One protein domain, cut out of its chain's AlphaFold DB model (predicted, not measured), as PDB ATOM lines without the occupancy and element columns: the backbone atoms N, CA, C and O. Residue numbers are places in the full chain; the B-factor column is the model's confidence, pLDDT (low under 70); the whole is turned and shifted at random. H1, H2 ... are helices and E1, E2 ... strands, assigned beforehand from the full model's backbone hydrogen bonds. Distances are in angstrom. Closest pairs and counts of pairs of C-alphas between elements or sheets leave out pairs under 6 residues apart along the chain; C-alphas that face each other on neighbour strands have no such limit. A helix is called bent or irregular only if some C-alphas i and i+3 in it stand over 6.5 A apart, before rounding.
ATOM      1  N   ASP A  15     -10.168  22.550  18.553       73.44
ATOM      2  CA  ASP A  15      -9.713  22.665  17.158       73.44
ATOM      3  C   ASP A  15     -10.890  23.007  16.236       73.44
ATOM      4  O   ASP A  15     -10.787  23.852  15.338       73.44
ATOM      5  N   THR A  16     -12.058  22.436  16.518       70.38
ATOM      6  CA  THR A  16     -13.323  22.764  15.869       70.38
ATOM      7  C   THR A  16     -13.734  24.210  16.149       70.38
ATOM      8  O   THR A  16     -14.147  24.909  15.218       70.38
ATOM      9  N   VAL A  17     -13.545  24.712  17.377       70.50
ATOM     10  CA  VAL A  17     -13.723  26.145  17.692       70.50
ATOM     11  C   VAL A  17     -12.787  27.005  16.855       70.50
ATOM     12  O   VAL A  17     -13.238  27.955  16.212       70.50
ATOM     13  N   THR A  18     -11.507  26.652  16.809       73.81
ATOM     14  CA  THR A  18     -10.488  27.427  16.095       73.81
ATOM     15  C   THR A  18     -10.770  27.497  14.595       73.81
ATOM     16  O   THR A  18     -10.708  28.578  14.011       73.81
ATOM     17  N   ARG A  19     -11.154  26.379  13.971       72.81
ATOM     18  CA  ARG A  19     -11.488  26.299  12.540       72.81
ATOM     19  C   ARG A  19     -12.720  27.130  12.180       72.81
ATOM     20  O   ARG A  19     -12.650  27.949  11.270       72.81
ATOM     21  N   VAL A  20     -13.816  26.977  12.925       71.06
ATOM     22  CA  VAL A  20     -15.063  27.720  12.664       71.06
ATOM     23  C   VAL A  20     -14.870  29.223  12.892       71.06
ATOM     24  O   VAL A  20     -15.402  30.044  12.138       71.06
ATOM     25  N   LEU A  21     -14.087  29.604  13.906       71.00
ATOM     26  CA  LEU A  21     -13.722  31.003  14.126       71.00
ATOM     27  C   LEU A  21     -12.813  31.537  13.014       71.00
ATOM     28  O   LEU A  21     -13.028  32.665  12.583       71.00
ATOM     29  N   ALA A  22     -11.847  30.753  12.525       74.75
ATOM     30  CA  ALA A  22     -10.937  31.156  11.452       74.75
ATOM     31  C   ALA A  22     -11.664  31.359  10.114       74.75
ATOM     32  O   ALA A  22     -11.468  32.385   9.464       74.75
ATOM     33  N   GLU A  23     -12.561  30.443   9.738       73.81
ATOM     34  CA  GLU A  23     -13.350  30.519   8.496       73.81
ATOM     35  C   GLU A  23     -14.263  31.749   8.437       73.81
ATOM     36  O   GLU A  23     -14.647  32.202   7.358       73.81
ATOM     37  N   ARG A  24     -14.621  32.307   9.598       66.12
ATOM     38  CA  ARG A  24     -15.576  33.419   9.713       66.12
ATOM     39  C   ARG A  24     -14.974  34.641  10.403       66.12
ATOM     40  O   ARG A  24     -15.696  35.587  10.729       66.12
ATOM     41  N   ALA A  25     -13.654  34.640  10.595       68.75
ATOM     42  CA  ALA A  25     -12.918  35.652  11.343       68.75
ATOM     43  C   ALA A  25     -13.114  37.049  10.757       68.75
ATOM     44  O   ALA A  25     -13.358  37.995  11.502       68.75
ATOM     45  N   GLU A  26     -13.063  37.183   9.429       69.50
ATOM     46  CA  GLU A  26     -13.234  38.472   8.749       69.50
ATOM     47  C   GLU A  26     -14.614  39.081   9.017       69.50
ATOM     48  O   GLU A  26     -14.713  40.261   9.354       69.50
ATOM     49  N   HIS A  27     -15.667  38.262   8.981       65.75
ATOM     50  CA  HIS A  27     -17.033  38.703   9.252       65.75
ATOM     51  C   HIS A  27     -17.230  39.133  10.714       65.75
ATOM     52  O   HIS A  27     -17.858  40.157  10.996       65.75
ATOM     53  N   PHE A  28     -16.668  38.383  11.668       65.94
ATOM     54  CA  PHE A  28     -16.696  38.776  13.079       65.94
ATOM     55  C   PHE A  28     -15.872  40.044  13.339       65.94
ATOM     56  O   PHE A  28     -16.324  40.921  14.077       65.94
ATOM     57  N   LEU A  29     -14.702  40.181  12.709       70.31
ATOM     58  CA  LEU A  29     -13.833  41.353  12.831       70.31
ATOM     59  C   LEU A  29     -14.473  42.618  12.261       70.31
ATOM     60  O   LEU A  29     -14.376  43.672  12.886       70.31
ATOM     61  N   GLU A  30     -15.136  42.538  11.109       68.62
ATOM     62  CA  GLU A  30     -15.837  43.677  10.508       68.62
ATOM     63  C   GLU A  30     -16.925  44.221  11.442       68.62
ATOM     64  O   GLU A  30     -17.023  45.428  11.668       68.62
ATOM     65  N   ARG A  31     -17.685  43.331  12.084       66.94
ATOM     66  CA  ARG A  31     -18.722  43.741  13.038       66.94
ATOM     67  C   ARG A  31     -18.179  44.209  14.372       66.94
ATOM     68  O   ARG A  31     -18.725  45.145  14.946       66.94
ATOM     69  N   LEU A  32     -17.097  43.599  14.852       68.19
ATOM     70  CA  LEU A  32     -16.377  44.124  16.003       68.19
ATOM     71  C   LEU A  32     -15.915  45.557  15.711       68.19
ATOM     72  O   LEU A  32     -16.175  46.440  16.513       68.19
ATOM     73  N   ARG A  33     -15.342  45.832  14.535       70.19
ATOM     74  CA  ARG A  33     -14.963  47.202  14.143       70.19
ATOM     75  C   ARG A  33     -16.157  48.156  14.084       70.19
ATOM     76  O   ARG A  33     -16.019  49.297  14.505       70.19
ATOM     77  N   ALA A  34     -17.321  47.706  13.610       67.75
ATOM     78  CA  ALA A  34     -18.533  48.531  13.574       67.75
ATOM     79  C   ALA A  34     -19.039  48.935  14.976       67.75
ATOM     80  O   ALA A  34     -19.652  49.993  15.132       67.75
ATOM     81  N   LEU A  35     -18.773  48.096  15.981       71.12
ATOM     82  CA  LEU A  35     -19.144  48.301  17.383       71.12
ATOM     83  C   LEU A  35     -18.005  48.894  18.230       71.12
ATOM     84  O   LEU A  35     -18.231  49.310  19.369       71.12
ATOM     85  N   ASP A  36     -16.785  48.951  17.698       75.44
ATOM     86  CA  ASP A  36     -15.643  49.494  18.417       75.44
ATOM     87  C   ASP A  36     -15.824  50.993  18.674       75.44
ATOM     88  O   ASP A  36     -16.401  51.732  17.874       75.44
ATOM     89  N   GLY A  37     -15.375  51.441  19.844       83.62
ATOM     90  CA  GLY A  37     -15.572  52.825  20.278       83.62
ATOM     91  C   GLY A  37     -17.015  53.196  20.647       83.62
ATOM     92  O   GLY A  37     -17.263  54.370  20.918       83.62
ATOM     93  N   THR A  38     -17.945  52.238  20.728       88.31
ATOM     94  CA  THR A  38     -19.334  52.477  21.165       88.31
ATOM     95  C   THR A  38     -19.619  51.929  22.571       88.31
ATOM     96  O   THR A  38     -18.820  51.186  23.162       88.31
ATOM     97  N   ALA A  39     -20.736  52.358  23.152       90.88
ATOM     98  CA  ALA A  39     -21.296  51.860  24.402       90.88
ATOM     99  C   ALA A  39     -22.827  51.815  24.307       90.88
ATOM    100  O   ALA A  39     -23.439  52.640  23.630       90.88
ATOM    101  N   GLU A  40     -23.441  50.851  24.987       92.81
ATOM    102  CA  GLU A  40     -24.895  50.770  25.091       92.81
ATOM    103  C   GLU A  40     -25.381  51.559  26.312       92.81
ATOM    104  O   GLU A  40     -24.825  51.433  27.405       92.81
ATOM    105  N   TYR A  41     -26.449  52.330  26.123       96.38
ATOM    106  CA  TYR A  41     -27.238  52.935  27.192       96.38
ATOM    107  C   TYR A  41     -28.684  52.469  27.064       96.38
ATOM    108  O   TYR A  41     -29.284  52.603  26.002       96.38
ATOM    109  N   ASN A  42     -29.250  51.924  28.136       96.19
ATOM    110  CA  ASN A  42     -30.649  51.521  28.197       96.19
ATOM    111  C   ASN A  42     -31.443  52.528  29.030       96.19
ATOM    112  O   ASN A  42     -31.149  52.723  30.211       96.19
ATOM    113  N   ILE A  43     -32.447  53.140  28.412       97.19
ATOM    114  CA  ILE A  43     -33.372  54.068  29.054       97.19
ATOM    115  C   ILE A  43     -34.670  53.329  29.335       97.19
ATOM    116  O   ILE A  43     -35.270  52.738  28.433       97.19
ATOM    117  N   LYS A  44     -35.107  53.383  30.588       96.31
ATOM    118  CA  LYS A  44     -36.448  52.964  30.984       96.31
ATOM    119  C   LYS A  44     -37.235  54.177  31.434       96.31
ATOM    120  O   LYS A  44     -36.685  54.992  32.168       96.31
ATOM    121  N   ALA A  45     -38.483  54.271  31.002       96.25
ATOM    122  CA  ALA A  45     -39.372  55.356  31.382       96.25
ATOM    123  C   ALA A  45     -40.653  54.815  32.015       96.25
ATOM    124  O   ALA A  45     -41.175  53.778  31.587       96.25
ATOM    125  N   THR A  46     -41.155  55.548  32.998       95.56
ATOM    126  CA  THR A  46     -42.487  55.409  33.599       95.56
ATOM    127  C   THR A  46     -43.138  56.777  33.681       95.56
ATOM    128  O   THR A  46     -42.453  57.795  33.617       95.56
ATOM    129  N   HIS A  47     -44.457  56.811  33.829       94.12
ATOM    130  CA  HIS A  47     -45.119  58.023  34.283       94.12
ATOM    131  C   HIS A  47     -44.910  58.209  35.779       94.12
ATOM    132  O   HIS A  47     -44.861  57.229  36.522       94.12
ATOM    133  N   ASP A  48     -44.819  59.462  36.207       90.88
ATOM    134  CA  ASP A  48     -45.021  59.806  37.609       90.88
ATOM    135  C   ASP A  48     -46.497  59.541  37.973       90.88
ATOM    136  O   ASP A  48     -47.420  60.065  37.335       90.88
ATOM    137  N   GLU A  49     -46.724  58.679  38.969       84.88
ATOM    138  CA  GLU A  49     -48.064  58.228  39.374       84.88
ATOM    139  C   GLU A  49     -48.939  59.365  39.924       84.88
ATOM    140  O   GLU A  49     -50.170  59.300  39.833       84.88
ATOM    141  N   GLU A  50     -48.332  60.410  40.489       85.12
ATOM    142  CA  GLU A  50     -49.054  61.548  41.044       85.12
ATOM    143  C   GLU A  50     -49.406  62.579  39.966       85.12
ATOM    144  O   GLU A  50     -50.461  63.225  40.058       85.12
ATOM    145  N   THR A  98     -47.647  57.289  23.294       94.69
ATOM    146  CA  THR A  98     -47.216  58.569  22.717       94.69
ATOM    147  C   THR A  98     -45.882  59.022  23.311       94.69
ATOM    148  O   THR A  98     -44.943  59.304  22.568       94.69
ATOM    149  N   ASP A  99     -45.763  59.029  24.638       95.56
ATOM    150  CA  ASP A  99     -44.555  59.450  25.351       95.56
ATOM    151  C   ASP A  99     -43.363  58.534  25.048       95.56
ATOM    152  O   ASP A  99     -42.245  59.013  24.849       95.56
ATOM    153  N   ALA A 100     -43.590  57.222  24.926       94.81
ATOM    154  CA  ALA A 100     -42.550  56.277  24.524       94.81
ATOM    155  C   ALA A 100     -41.990  56.599  23.131       94.81
ATOM    156  O   ALA A 100     -40.774  56.549  22.912       94.81
ATOM    157  N   GLN A 101     -42.867  56.962  22.190       95.50
ATOM    158  CA  GLN A 101     -42.465  57.368  20.848       95.50
ATOM    159  C   GLN A 101     -41.709  58.704  20.866       95.50
ATOM    160  O   GLN A 101     -40.679  58.820  20.199       95.50
ATOM    161  N   VAL A 102     -42.187  59.684  21.636       96.94
ATOM    162  CA  VAL A 102     -41.550  61.001  21.788       96.94
ATOM    163  C   VAL A 102     -40.136  60.860  22.362       96.94
ATOM    164  O   VAL A 102     -39.189  61.364  21.757       96.94
ATOM    165  N   LEU A 103     -39.964  60.080  23.435       97.19
ATOM    166  CA  LEU A 103     -38.655  59.763  24.020       97.19
ATOM    167  C   LEU A 103     -37.704  59.151  22.988       97.19
ATOM    168  O   LEU A 103     -36.558  59.585  22.842       97.19
ATOM    169  N   GLN A 104     -38.169  58.131  22.261       96.44
ATOM    170  CA  GLN A 104     -37.341  57.467  21.262       96.44
ATOM    171  C   GLN A 104     -36.909  58.443  20.161       96.44
ATOM    172  O   GLN A 104     -35.734  58.465  19.797       96.44
ATOM    173  N   GLN A 105     -37.837  59.244  19.634       96.81
ATOM    174  CA  GLN A 105     -37.566  60.187  18.548       96.81
ATOM    175  C   GLN A 105     -36.608  61.303  18.968       96.81
ATOM    176  O   GLN A 105     -35.727  61.654  18.184       96.81
ATOM    177  N   ALA A 106     -36.746  61.820  20.189       97.12
ATOM    178  CA  ALA A 106     -35.885  62.873  20.715       97.12
ATOM    179  C   ALA A 106     -34.426  62.411  20.861       97.12
ATOM    180  O   ALA A 106     -33.500  63.133  20.494       97.12
ATOM    181  N   LEU A 107     -34.212  61.180  21.339       97.38
ATOM    182  CA  LEU A 107     -32.872  60.656  21.622       97.38
ATOM    183  C   LEU A 107     -32.227  59.922  20.437       97.38
ATOM    184  O   LEU A 107     -31.004  59.766  20.394       97.38
ATOM    185  N   GLN A 108     -33.016  59.486  19.451       96.31
ATOM    186  CA  GLN A 108     -32.526  58.762  18.274       96.31
ATOM    187  C   GLN A 108     -31.377  59.470  17.526       96.31
ATOM    188  O   GLN A 108     -30.429  58.775  17.159       96.31
ATOM    189  N   PRO A 109     -31.375  60.805  17.321       96.75
ATOM    190  CA  PRO A 109     -30.277  61.500  16.643       96.75
ATOM    191  C   PRO A 109     -28.917  61.390  17.349       96.75
ATOM    192  O   PRO A 109     -27.882  61.575  16.711       96.75
ATOM    193  N   MET A 110     -28.905  61.106  18.654       94.38
ATOM    194  CA  MET A 110     -27.683  60.986  19.458       94.38
ATOM    195  C   MET A 110     -27.080  59.572  19.432       94.38
ATOM    196  O   MET A 110     -25.991  59.355  19.970       94.38
ATOM    197  N   ALA A 111     -27.762  58.610  18.807       94.81
ATOM    198  CA  ALA A 111     -27.362  57.212  18.759       94.81
ATOM    199  C   ALA A 111     -27.102  56.741  17.324       94.81
ATOM    200  O   ALA A 111     -27.770  57.141  16.373       94.81
ATOM    201  N   ARG A 112     -26.159  55.811  17.165       91.88
ATOM    202  CA  ARG A 112     -25.926  55.111  15.893       91.88
ATOM    203  C   ARG A 112     -27.048  54.146  15.554       91.88
ATOM    204  O   ARG A 112     -27.344  53.895  14.390       91.88
ATOM    205  N   THR A 113     -27.611  53.514  16.574       91.44
ATOM    206  CA  THR A 113     -28.662  52.511  16.429       91.44
ATOM    207  C   THR A 113     -29.518  52.526  17.680       91.44
ATOM    208  O   THR A 113     -29.009  52.698  18.787       91.44
ATOM    209  N   VAL A 114     -30.818  52.324  17.499       94.31
ATOM    210  CA  VAL A 114     -31.806  52.291  18.576       94.31
ATOM    211  C   VAL A 114     -32.537  50.958  18.521       94.31
ATOM    212  O   VAL A 114     -32.851  50.467  17.434       94.31
ATOM    213  N   ARG A 115     -32.794  50.353  19.682       91.94
ATOM    214  CA  ARG A 115     -33.606  49.138  19.796       91.94
ATOM    215  C   ARG A 115     -34.572  49.235  20.957       91.94
ATOM    216  O   ARG A 115     -34.168  49.451  22.095       91.94
ATOM    217  N   THR A 116     -35.837  48.983  20.669       92.25
ATOM    218  CA  THR A 116     -36.865  48.815  21.691       92.25
ATOM    219  C   THR A 116     -36.734  47.418  22.297       92.25
ATOM    220  O   THR A 116     -36.677  46.415  21.583       92.25
ATOM    221  N   GLY A 117     -36.639  47.362  23.620       86.56
ATOM    222  CA  GLY A 117     -36.702  46.135  24.398       86.56
ATOM    223  C   GLY A 117     -38.118  45.547  24.421       86.56
ATOM    224  O   GLY A 117     -39.060  46.152  23.907       86.56
ATOM    225  N   PRO A 118     -38.294  44.356  25.013       83.19
ATOM    226  CA  PRO A 118     -39.605  43.731  25.104       83.19
ATOM    227  C   PRO A 118     -40.580  44.606  25.911       83.19
ATOM    228  O   PRO A 118     -40.152  45.243  26.884       83.19
ATOM    229  N   PRO A 119     -41.876  44.613  25.546       78.62
ATOM    230  CA  PRO A 119     -42.897  45.321  26.305       78.62
ATOM    231  C   PRO A 119     -43.013  44.743  27.721       78.62
ATOM    232  O   PRO A 119     -42.799  43.549  27.949       78.62
ATOM    233  N   SER A 120     -43.350  45.597  28.684       82.44
ATOM    234  CA  SER A 120     -43.502  45.239  30.093       82.44
ATOM    235  C   SER A 120     -44.613  46.077  30.714       82.44
ATOM    236  O   SER A 120     -44.811  47.215  30.319       82.44
ATOM    237  N   THR A 121     -45.306  45.536  31.712       74.88
ATOM    238  CA  THR A 121     -46.352  46.258  32.454       74.88
ATOM    239  C   THR A 121     -45.800  47.292  33.437       74.88
ATOM    240  O   THR A 121     -46.580  47.971  34.086       74.88
ATOM    241  N   GLY A 122     -44.476  47.363  33.618       80.81
ATOM    242  CA  GLY A 122     -43.837  48.273  34.574       80.81
ATOM    243  C   GLY A 122     -43.107  49.455  33.942       80.81
ATOM    244  O   GLY A 122     -42.489  50.210  34.678       80.81
ATOM    245  N   TRP A 123     -43.099  49.578  32.611       90.00
ATOM    246  CA  TRP A 123     -42.392  50.646  31.898       90.00
ATOM    247  C   TRP A 123     -43.165  51.007  30.633       90.00
ATOM    248  O   TRP A 123     -43.484  50.111  29.851       90.00
ATOM    249  N   LEU A 124     -43.372  52.300  30.382       93.25
ATOM    250  CA  LEU A 124     -43.918  52.761  29.101       93.25
ATOM    251  C   LEU A 124     -42.873  52.682  27.985       93.25
ATOM    252  O   LEU A 124     -43.206  52.438  26.829       93.25
ATOM    253  N   ALA A 125     -41.588  52.815  28.331       94.88
ATOM    254  CA  ALA A 125     -40.487  52.637  27.395       94.88
ATOM    255  C   ALA A 125     -39.340  51.841  28.016       94.88
ATOM    256  O   ALA A 125     -38.992  52.000  29.184       94.88
ATOM    257  N   ASN A 126     -38.721  51.005  27.189       95.56
ATOM    258  CA  ASN A 126     -37.479  50.300  27.469       95.56
ATOM    259  C   ASN A 126     -36.672  50.322  26.172       95.56
ATOM    260  O   ASN A 126     -36.946  49.533  25.270       95.56
ATOM    261  N   VAL A 127     -35.746  51.266  26.030       96.19
ATOM    262  CA  VAL A 127     -35.074  51.545  24.755       96.19
ATOM    263  C   VAL A 127     -33.570  51.573  24.965       96.19
ATOM    264  O   VAL A 127     -33.056  52.318  25.794       96.19
ATOM    265  N   SER A 128     -32.856  50.754  24.201       96.25
ATOM    266  CA  SER A 128     -31.400  50.747  24.164       96.25
ATOM    267  C   SER A 128     -30.885  51.592  23.005       96.25
ATOM    268  O   SER A 128     -31.352  51.477  21.870       96.25
ATOM    269  N   PHE A 129     -29.876  52.404  23.296       96.25
ATOM    270  CA  PHE A 129     -29.197  53.312  22.383       96.25
ATOM    271  C   PHE A 129     -27.729  52.904  22.281       96.25
ATOM    272  O   PHE A 129     -27.036  52.774  23.293       96.25
ATOM    273  N   LEU A 130     -27.250  52.695  21.056       94.44
ATOM    274  CA  LEU A 130     -25.839  52.467  20.773       94.44
ATOM    275  C   LEU A 130     -25.173  53.818  20.518       94.44
ATOM    276  O   LEU A 130     -25.415  54.447  19.487       94.44
ATOM    277  N   VAL A 131     -24.345  54.261  21.454       94.94
ATOM    278  CA  VAL A 131     -23.785  55.615  21.474       94.94
ATOM    279  C   VAL A 131     -22.276  55.552  21.271       94.94
ATOM    280  O   VAL A 131     -21.589  54.700  21.836       94.94
ATOM    281  N   ASP A 132     -21.738  56.466  20.468       93.00
ATOM    282  CA  ASP A 132     -20.292  56.656  20.365       93.00
ATOM    283  C   ASP A 132     -19.722  57.116  21.710       93.00
ATOM    284  O   ASP A 132     -20.209  58.084  22.289       93.00
ATOM    285  N   ARG A 133     -18.651  56.483  22.205       89.75
ATOM    286  CA  ARG A 133     -18.065  56.827  23.517       89.75
ATOM    287  C   ARG A 133     -17.642  58.292  23.611       89.75
ATOM    288  O   ARG A 133     -17.817  58.900  24.656       89.75
ATOM    289  N   GLY A 134     -17.146  58.873  22.515       91.00
ATOM    290  CA  GLY A 134     -16.807  60.302  22.441       91.00
ATOM    291  C   GLY A 134     -18.019  61.249  22.432       91.00
ATOM    292  O   GLY A 134     -17.853  62.460  22.526       91.00
ATOM    293  N   SER A 135     -19.233  60.712  22.313       93.88
ATOM    294  CA  SER A 135     -20.504  61.447  22.336       93.88
ATOM    295  C   SER A 135     -21.343  61.132  23.578       93.88
ATOM    296  O   SER A 135     -22.437  61.671  23.708       93.88
ATOM    297  N   ALA A 136     -20.857  60.280  24.489       93.88
ATOM    298  CA  ALA A 136     -21.624  59.793  25.634       93.88
ATOM    299  C   ALA A 136     -22.129  60.925  26.544       93.88
ATOM    300  O   ALA A 136     -23.293  60.927  26.923       93.88
ATOM    301  N   GLU A 137     -21.289  61.922  26.834       96.00
ATOM    302  CA  GLU A 137     -21.688  63.081  27.647       96.00
ATOM    303  C   GLU A 137     -22.806  63.893  26.983       96.00
ATOM    304  O   GLU A 137     -23.745  64.307  27.651       96.00
ATOM    305  N   ARG A 138     -22.754  64.062  25.655       97.06
ATOM    306  CA  ARG A 138     -23.816  64.746  24.900       97.06
ATOM    307  C   ARG A 138     -25.119  63.957  24.905       97.06
ATOM    308  O   ARG A 138     -26.180  64.556  25.008       97.06
ATOM    309  N   PHE A 139     -25.038  62.630  24.809       97.81
ATOM    310  CA  PHE A 139     -26.213  61.772  24.928       97.81
ATOM    311  C   PHE A 139     -26.859  61.908  26.311       97.81
ATOM    312  O   PHE A 139     -28.058  62.137  26.385       97.81
ATOM    313  N   LEU A 140     -26.076  61.826  27.391       97.56
ATOM    314  CA  LEU A 140     -26.598  61.969  28.755       97.56
ATOM    315  C   LEU A 140     -27.208  63.356  28.991       97.56
ATOM    316  O   LEU A 140     -28.310  63.440  29.518       97.56
ATOM    317  N   ALA A 141     -26.561  64.418  28.507       97.75
ATOM    318  CA  ALA A 141     -27.113  65.768  28.579       97.75
ATOM    319  C   ALA A 141     -28.458  65.895  27.839       97.75
ATOM    320  O   ALA A 141     -29.367  66.541  28.345       97.75
ATOM    321  N   ALA A 142     -28.610  65.245  26.679       97.88
ATOM    322  CA  ALA A 142     -29.882  65.223  25.953       97.88
ATOM    323  C   ALA A 142     -30.978  64.445  26.706       97.88
ATOM    324  O   ALA A 142     -32.147  64.807  26.625       97.88
ATOM    325  N   VAL A 143     -30.621  63.393  27.456       97.75
ATOM    326  CA  VAL A 143     -31.575  62.698  28.341       97.75
ATOM    327  C   VAL A 143     -32.020  63.614  29.481       97.75
ATOM    328  O   VAL A 143     -33.211  63.677  29.775       97.75
ATOM    329  N   ASP A 144     -31.086  64.345  30.090       97.38
ATOM    330  CA  ASP A 144     -31.388  65.279  31.180       97.38
ATOM    331  C   ASP A 144     -32.243  66.468  30.703       97.38
ATOM    332  O   ASP A 144     -33.142  66.907  31.419       97.38
ATOM    333  N   GLU A 145     -31.982  66.993  29.502       97.50
ATOM    334  CA  GLU A 145     -32.792  68.039  28.859       97.50
ATOM    335  C   GLU A 145     -34.206  67.528  28.566       97.50
ATOM    336  O   GLU A 145     -35.185  68.150  28.974       97.50
ATOM    337  N   PHE A 146     -34.320  66.338  27.969       97.44
ATOM    338  CA  PHE A 146     -35.610  65.704  27.713       97.44
ATOM    339  C   PHE A 146     -36.423  65.510  29.003       97.44
ATOM    340  O   PHE A 146     -37.621  65.785  29.030       97.44
ATOM    341  N   HIS A 147     -35.793  65.069  30.094       95.38
ATOM    342  CA  HIS A 147     -36.480  64.901  31.376       95.38
ATOM    343  C   HIS A 147     -37.007  66.229  31.944       95.38
ATOM    344  O   HIS A 147     -38.101  66.265  32.502       95.38
ATOM    345  N   GLN A 148     -36.272  67.331  31.765       94.88
ATOM    346  CA  GLN A 148     -36.718  68.660  32.197       94.88
ATOM    347  C   GLN A 148     -37.931  69.157  31.400       94.88
ATOM    348  O   GLN A 148     -38.821  69.786  31.972       94.88
ATOM    349  N   GLU A 149     -37.984  68.872  30.098       95.25
ATOM    350  CA  GLU A 149     -39.115  69.233  29.231       95.25
ATOM    351  C   GLU A 149     -40.341  68.331  29.448       95.25
ATOM    352  O   GLU A 149     -41.478  68.748  29.215       95.25
ATOM    353  N   HIS A 150     -40.119  67.107  29.929       94.19
ATOM    354  CA  HIS A 150     -41.140  66.085  30.136       94.19
ATOM    355  C   HIS A 150     -41.153  65.589  31.587       94.19
ATOM    356  O   HIS A 150     -40.986  64.398  31.851       94.19
ATOM    357  N   SER A 151     -41.388  66.502  32.534       91.06
ATOM    358  CA  SER A 151     -41.344  66.215  33.978       91.06
ATOM    359  C   SER A 151     -42.361  65.171  34.451       91.06
ATOM    360  O   SER A 151     -42.215  64.624  35.533       91.06
ATOM    361  N   HIS A 152     -43.383  64.869  33.644       92.12
ATOM    362  CA  HIS A 152     -44.340  63.787  33.901       92.12
ATOM    363  C   HIS A 152     -43.752  62.380  33.681       92.12
ATOM    364  O   HIS A 152     -44.462  61.388  33.869       92.12
ATOM    365  N   LEU A 153     -42.502  62.283  33.215       94.94
ATOM    366  CA  LEU A 153     -41.776  61.036  33.001       94.94
ATOM    367  C   LEU A 153     -40.661  60.867  34.023       94.94
ATOM    368  O   LEU A 153     -39.770  61.703  34.130       94.94
ATOM    369  N   GLU A 154     -40.634  59.702  34.651       95.00
ATOM    370  CA  GLU A 154     -39.517  59.223  35.452       95.00
ATOM    371  C   GLU A 154     -38.574  58.405  34.568       95.00
ATOM    372  O   GLU A 154     -38.972  57.389  33.984       95.00
ATOM    373  N   LEU A 155     -37.319  58.850  34.440       96.12
ATOM    374  CA  LEU A 155     -36.327  58.223  33.564       96.12
ATOM    375  C   LEU A 155     -35.237  57.515  34.364       96.12
ATOM    376  O   LEU A 155     -34.546  58.098  35.197       96.12
ATOM    377  N   ARG A 156     -34.990  56.251  34.020       96.19
ATOM    378  CA  ARG A 156     -33.856  55.478  34.523       96.19
ATOM    379  C   ARG A 156     -32.863  55.193  33.408       96.19
ATOM    380  O   ARG A 156     -33.125  54.382  32.518       96.19
ATOM    381  N   VAL A 157     -31.685  55.795  33.527       96.94
ATOM    382  CA  VAL A 157     -30.549  55.589  32.623       96.94
ATOM    383  C   VAL A 157     -29.658  54.466  33.148       96.94
ATOM    384  O   VAL A 157     -29.135  54.545  34.256       96.94
ATOM    385  N   ASN A 158     -29.454  53.414  32.355       94.50
ATOM    386  CA  ASN A 158     -28.528  52.328  32.677       94.50
ATOM    387  C   ASN A 158     -27.406  52.286  31.635       94.50
ATOM    388  O   ASN A 158     -27.638  51.932  30.480       94.50
ATOM    389  N   GLY A 159     -26.184  52.623  32.041       91.25
ATOM    390  CA  GLY A 159     -25.002  52.530  31.190       91.25
ATOM    391  C   GLY A 159     -23.793  53.282  31.743       91.25
ATOM    392  O   GLY A 159     -23.909  53.943  32.774       91.25
ATOM    393  N   PRO A 160     -22.631  53.177  31.080       90.69
ATOM    394  CA  PRO A 160     -22.397  52.386  29.867       90.69
ATOM    395  C   PRO A 160     -22.458  50.870  30.135       90.69
ATOM    396  O   PRO A 160     -21.875  50.374  31.097       90.69
ATOM    397  N   LEU A 161     -23.165  50.129  29.280       85.44
ATOM    398  CA  LEU A 161     -23.310  48.670  29.344       85.44
ATOM    399  C   LEU A 161     -22.466  47.972  28.262       85.44
ATOM    400  O   LEU A 161     -22.157  48.573  27.223       85.44
ATOM    401  N   PRO A 162     -22.131  46.679  28.447       77.50
ATOM    402  CA  PRO A 162     -21.816  45.800  27.325       77.50
ATOM    403  C   PRO A 162     -22.971  45.788  26.311       77.50
ATOM    404  O   PRO A 162     -24.126  45.960  26.687       77.50
ATOM    405  N   LEU A 163     -22.658  45.551  25.035       80.19
ATOM    406  CA  LEU A 163     -23.568  45.729  23.889       80.19
ATOM    407  C   LEU A 163     -24.628  44.617  23.742       80.19
ATOM    408  O   LEU A 163     -24.865  44.122  22.639       80.19
ATOM    409  N   TYR A 164     -25.235  44.181  24.845       75.56
ATOM    410  CA  TYR A 164     -26.161  43.048  24.894       75.56
ATOM    411  C   TYR A 164     -27.334  43.189  23.925       75.56
ATOM    412  O   TYR A 164     -27.722  42.211  23.291       75.56
ATOM    413  N   SER A 165     -27.877  44.394  23.764       78.75
ATOM    414  CA  SER A 165     -29.025  44.605  22.882       78.75
ATOM    415  C   SER A 165     -28.626  44.670  21.415       78.75
ATOM    416  O   SER A 165     -29.490  44.545  20.552       78.75
ATOM    417  N   PHE A 166     -27.344  44.837  21.093       76.75
ATOM    418  CA  PHE A 166     -26.871  45.052  19.722       76.75
ATOM    419  C   PHE A 166     -26.105  43.861  19.136       76.75
ATOM    420  O   PHE A 166     -25.781  43.874  17.947       76.75
ATOM    421  N   VAL A 167     -25.890  42.803  19.925       69.44
ATOM    422  CA  VAL A 167     -25.322  41.534  19.439       69.44
ATOM    423  C   VAL A 167     -26.346  40.612  18.758       69.44
ATOM    424  O   VAL A 167     -25.929  39.701  18.064       69.44
ATOM    425  N   ASP A 168     -27.660  40.872  18.847       58.31
ATOM    426  CA  ASP A 168     -28.735  40.071  18.212       58.31
ATOM    427  C   ASP A 168     -29.399  40.784  17.010       58.31
ATOM    428  O   ASP A 168     -30.613  41.034  16.991       58.31
ATOM    429  N   THR A 169     -28.627  41.180  16.001       55.22
ATOM    430  CA  THR A 169     -29.185  41.665  14.719       55.22
ATOM    431  C   THR A 169     -29.306  40.518  13.704       55.22
ATOM    432  O   THR A 169     -28.631  39.506  13.872       55.22
ATOM    433  N   PRO A 170     -30.124  40.621  12.633       48.41
ATOM    434  CA  PRO A 170     -30.284  39.544  11.643       48.41
ATOM    435  C   PRO A 170     -28.953  39.097  11.029       48.41
ATOM    436  O   PRO A 170     -28.719  37.910  10.829       48.41
ATOM    437  N   SER A 171     -28.032  40.040  10.822       51.03
ATOM    438  CA  SER A 171     -26.652  39.742  10.446       51.03
ATOM    439  C   SER A 171     -25.947  38.888  11.501       51.03
ATOM    440  O   SER A 171     -25.268  37.918  11.155       51.03
ATOM    441  N   PHE A 172     -26.097  39.217  12.790       57.19
ATOM    442  CA  PHE A 172     -25.532  38.421  13.878       57.19
ATOM    443  C   PHE A 172     -26.190  37.054  14.004       57.19
ATOM    444  O   PHE A 172     -25.453  36.093  14.149       57.19
ATOM    445  N   GLN A 173     -27.499  36.919  13.806       53.53
ATOM    446  CA  GLN A 173     -28.178  35.619  13.778       53.53
ATOM    447  C   GLN A 173     -27.789  34.753  12.575       53.53
ATOM    448  O   GLN A 173     -27.743  33.537  12.703       53.53
ATOM    449  N   GLN A 174     -27.463  35.333  11.417       53.78
ATOM    450  CA  GLN A 174     -26.932  34.575  10.273       53.78
ATOM    451  C   GLN A 174     -25.487  34.112  10.505       53.78
ATOM    452  O   GLN A 174     -25.090  33.017  10.091       53.78
ATOM    453  N   ALA A 175     -24.697  34.917  11.217       56.38
ATOM    454  CA  ALA A 175     -23.397  34.489  11.704       56.38
ATOM    455  C   ALA A 175     -23.560  33.416  12.791       56.38
ATOM    456  O   ALA A 175     -23.082  32.313  12.630       56.38
ATOM    457  N   GLU A 176     -24.301  33.645  13.861       59.22
ATOM    458  CA  GLU A 176     -24.488  32.646  14.916       59.22
ATOM    459  C   GLU A 176     -25.156  31.368  14.404       59.22
ATOM    460  O   GLU A 176     -24.696  30.281  14.724       59.22
ATOM    461  N   GLY A 177     -26.164  31.478  13.540       57.53
ATOM    462  CA  GLY A 177     -26.838  30.352  12.897       57.53
ATOM    463  C   GLY A 177     -25.886  29.537  12.031       57.53
ATOM    464  O   GLY A 177     -25.766  28.334  12.238       57.53
ATOM    465  N   GLY A 178     -25.125  30.193  11.148       61.72
ATOM    466  CA  GLY A 178     -24.105  29.512  10.346       61.72
ATOM    467  C   GLY A 178     -22.943  28.967  11.185       61.72
ATOM    468  O   GLY A 178     -22.329  27.979  10.808       61.72
ATOM    469  N   THR A 179     -22.652  29.567  12.342       64.12
ATOM    470  CA  THR A 179     -21.589  29.125  13.252       64.12
ATOM    471  C   THR A 179     -22.068  27.914  14.043       64.12
ATOM    472  O   THR A 179     -21.349  26.931  14.137       64.12
ATOM    473  N   ALA A 180     -23.305  27.920  14.539       65.88
ATOM    474  CA  ALA A 180     -23.941  26.785  15.202       65.88
ATOM    475  C   ALA A 180     -24.221  25.619  14.240       65.88
ATOM    476  O   ALA A 180     -24.230  24.463  14.661       65.88
ATOM    477  N   GLU A 181     -24.481  25.899  12.963       65.81
ATOM    478  CA  GLU A 181     -24.594  24.890  11.907       65.81
ATOM    479  C   GLU A 181     -23.222  24.323  11.533       65.81
ATOM    480  O   GLU A 181     -23.088  23.107  11.472       65.81
ATOM    481  N   ALA A 182     -22.185  25.160  11.412       65.00
ATOM    482  CA  ALA A 182     -20.806  24.712  11.213       65.00
ATOM    483  C   ALA A 182     -20.296  23.869  12.394       65.00
ATOM    484  O   ALA A 182     -19.709  22.811  12.182       65.00
ATOM    485  N   PHE A 183     -20.598  24.269  13.635       66.88
ATOM    486  CA  PHE A 183     -20.295  23.482  14.834       66.88
ATOM    487  C   PHE A 183     -21.015  22.131  14.838       66.88
ATOM    488  O   PHE A 183     -20.404  21.110  15.144       66.88
ATOM    489  N   ARG A 184     -22.297  22.092  14.450       67.06
ATOM    490  CA  ARG A 184     -23.055  20.835  14.333       67.06
ATOM    491  C   ARG A 184     -22.564  19.949  13.190       67.06
ATOM    492  O   ARG A 184     -22.497  18.739  13.363       67.06
ATOM    493  N   ALA A 185     -22.215  20.532  12.046       66.88
ATOM    494  CA  ALA A 185     -21.690  19.811  10.893       66.88
ATOM    495  C   ALA A 185     -20.300  19.224  11.177       66.88
ATOM    496  O   ALA A 185     -20.038  18.084  10.801       66.88
ATOM    497  N   ALA A 186     -19.445  19.965  11.888       64.81
ATOM    498  CA  ALA A 186     -18.151  19.480  12.356       64.81
ATOM    499  C   ALA A 186     -18.302  18.358  13.398       64.81
ATOM    500  O   ALA A 186     -17.584  17.371  13.323       64.81
ATOM    501  N   ALA A 187     -19.282  18.452  14.305       63.62
ATOM    502  CA  ALA A 187     -19.569  17.409  15.296       63.62
ATOM    503  C   ALA A 187     -20.204  16.127  14.712       63.62
ATOM    504  O   ALA A 187     -20.225  15.095  15.378       63.62
ATOM    505  N   ALA A 188     -20.761  16.187  13.497       65.31
ATOM    506  CA  ALA A 188     -21.418  15.059  12.828       65.31
ATOM    507  C   ALA A 188     -20.495  14.279  11.871       65.31
ATOM    508  O   ALA A 188     -20.912  13.249  11.338       65.31
ATOM    509  N   GLN A 189     -19.268  14.751  11.632       58.91
ATOM    510  CA  GLN A 189     -18.258  14.009  10.876       58.91
ATOM    511  C   GLN A 189     -17.493  13.102  11.851       58.91
ATOM    512  O   GLN A 189     -16.811  13.625  12.727       58.91
TER     513      GLN A 189
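Overview. This is residues 15 to 50 and 98 to 189 of the 192 residues of the protein "Gas vesicle protein GvpL/GvpF" of Streptomyces sp. BK387 (UniProt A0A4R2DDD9). A twisted four-stranded sheet with two helices, H3 and H4, over one face makes the body, and a long arm of three helices, H1, H2 and H5, sticks out from one end of it. H2 and H5 run out from the body, and H1 packs on the far part of H5. The printed part has 128 residues, with five named helices and four named strands in the order H1 H2 E1 H3 E2 E3 H4 E4 H5; the class is mixed, helices and strands. The sheet is antiparallel, in the order E2 E3 E1 E4. The whole is loose, with a radius of gyration of the C-alphas of 18.6 A, and flat, spanning 64 by 33 by 18 A.

Along the chain. In the sheet, E1 is residues 38 to 47, 29.5 A long, E2 residues 113 to 116, E3 residues 125 to 132, 21.8 A, and E4 residues 153 to 161, 22.5 A. C-alpha 38 stands at (-19.334, 52.477, 21.165). H3 is residues 98 to 110, 19.9 A, and H4 residues 133 to 149, 25.1 A. Both are irregular: C-alphas 106 and 109 are 7.1 A apart, and C-alphas 134 and 137 are 7.7 A apart. H1 is residues 15 to 23, beginning at C-alpha 15 (-9.713, 22.665, 17.158). H2 is residues 25 to 35, 15.3 A. H5 is residues 170 to 187, 24.9 A, ending at C-alpha 187 (-19.569, 17.409, 15.296).

Arrangement. The edge strands are E2 and E4. E2 and E3 form a hairpin, with N 115 and O 128 2.9 A apart. Between E3 and E1, N 43 and O 127 are 2.8 A apart; between E1 and E4, N 44 and O 156 are 2.9 A apart. E3, H4 and E4 form a split strand-helix-strand unit, two strands running the same way with E1 between them, and its crossover is right-handed. H3 and H4 lie on the same face, in two layers, helices over a sheet. H3 runs along the strands over E3 and E1 at a height over the sheet of 8.4 A. H4 runs along them at a height of 8.8 A, over E1 and only just over E3, on which 3 of its 17 C-alphas fall. H3 and H4 touch at a shallow tilt of 31 degrees, opposite ways; their closest C-alphas, of Met 110 and Phe 139, are 5.7 A apart. H1 and H5 touch at a steep tilt of 39 degrees, opposite ways, through residues 179 to 186 of H5; their closest C-alphas, of Val 20 and Ala 182, are 6.6 A apart. H2 and H5 are near each other, with 7 pairs of C-alphas within 10 A. Each O i to N i+4 pair is within hydrogen-bond range in H1, H2 and H5, against 7 of 9 in H3 and 11 of 13 in H4.

Size, cuts and confidence. The C-alphas farthest apart, of Glu 50 and Gln 189, are 64.2 A apart. Residues 51 to 97 are not printed; C-alphas 50 and 98 are 18.7 A apart across the cut. Of the links that are printed whole, no link is long. The mean pLDDT of the printed part is 82.8; residues 24 to 28, 30 to 32, 34 and 167 to 189 are under 70.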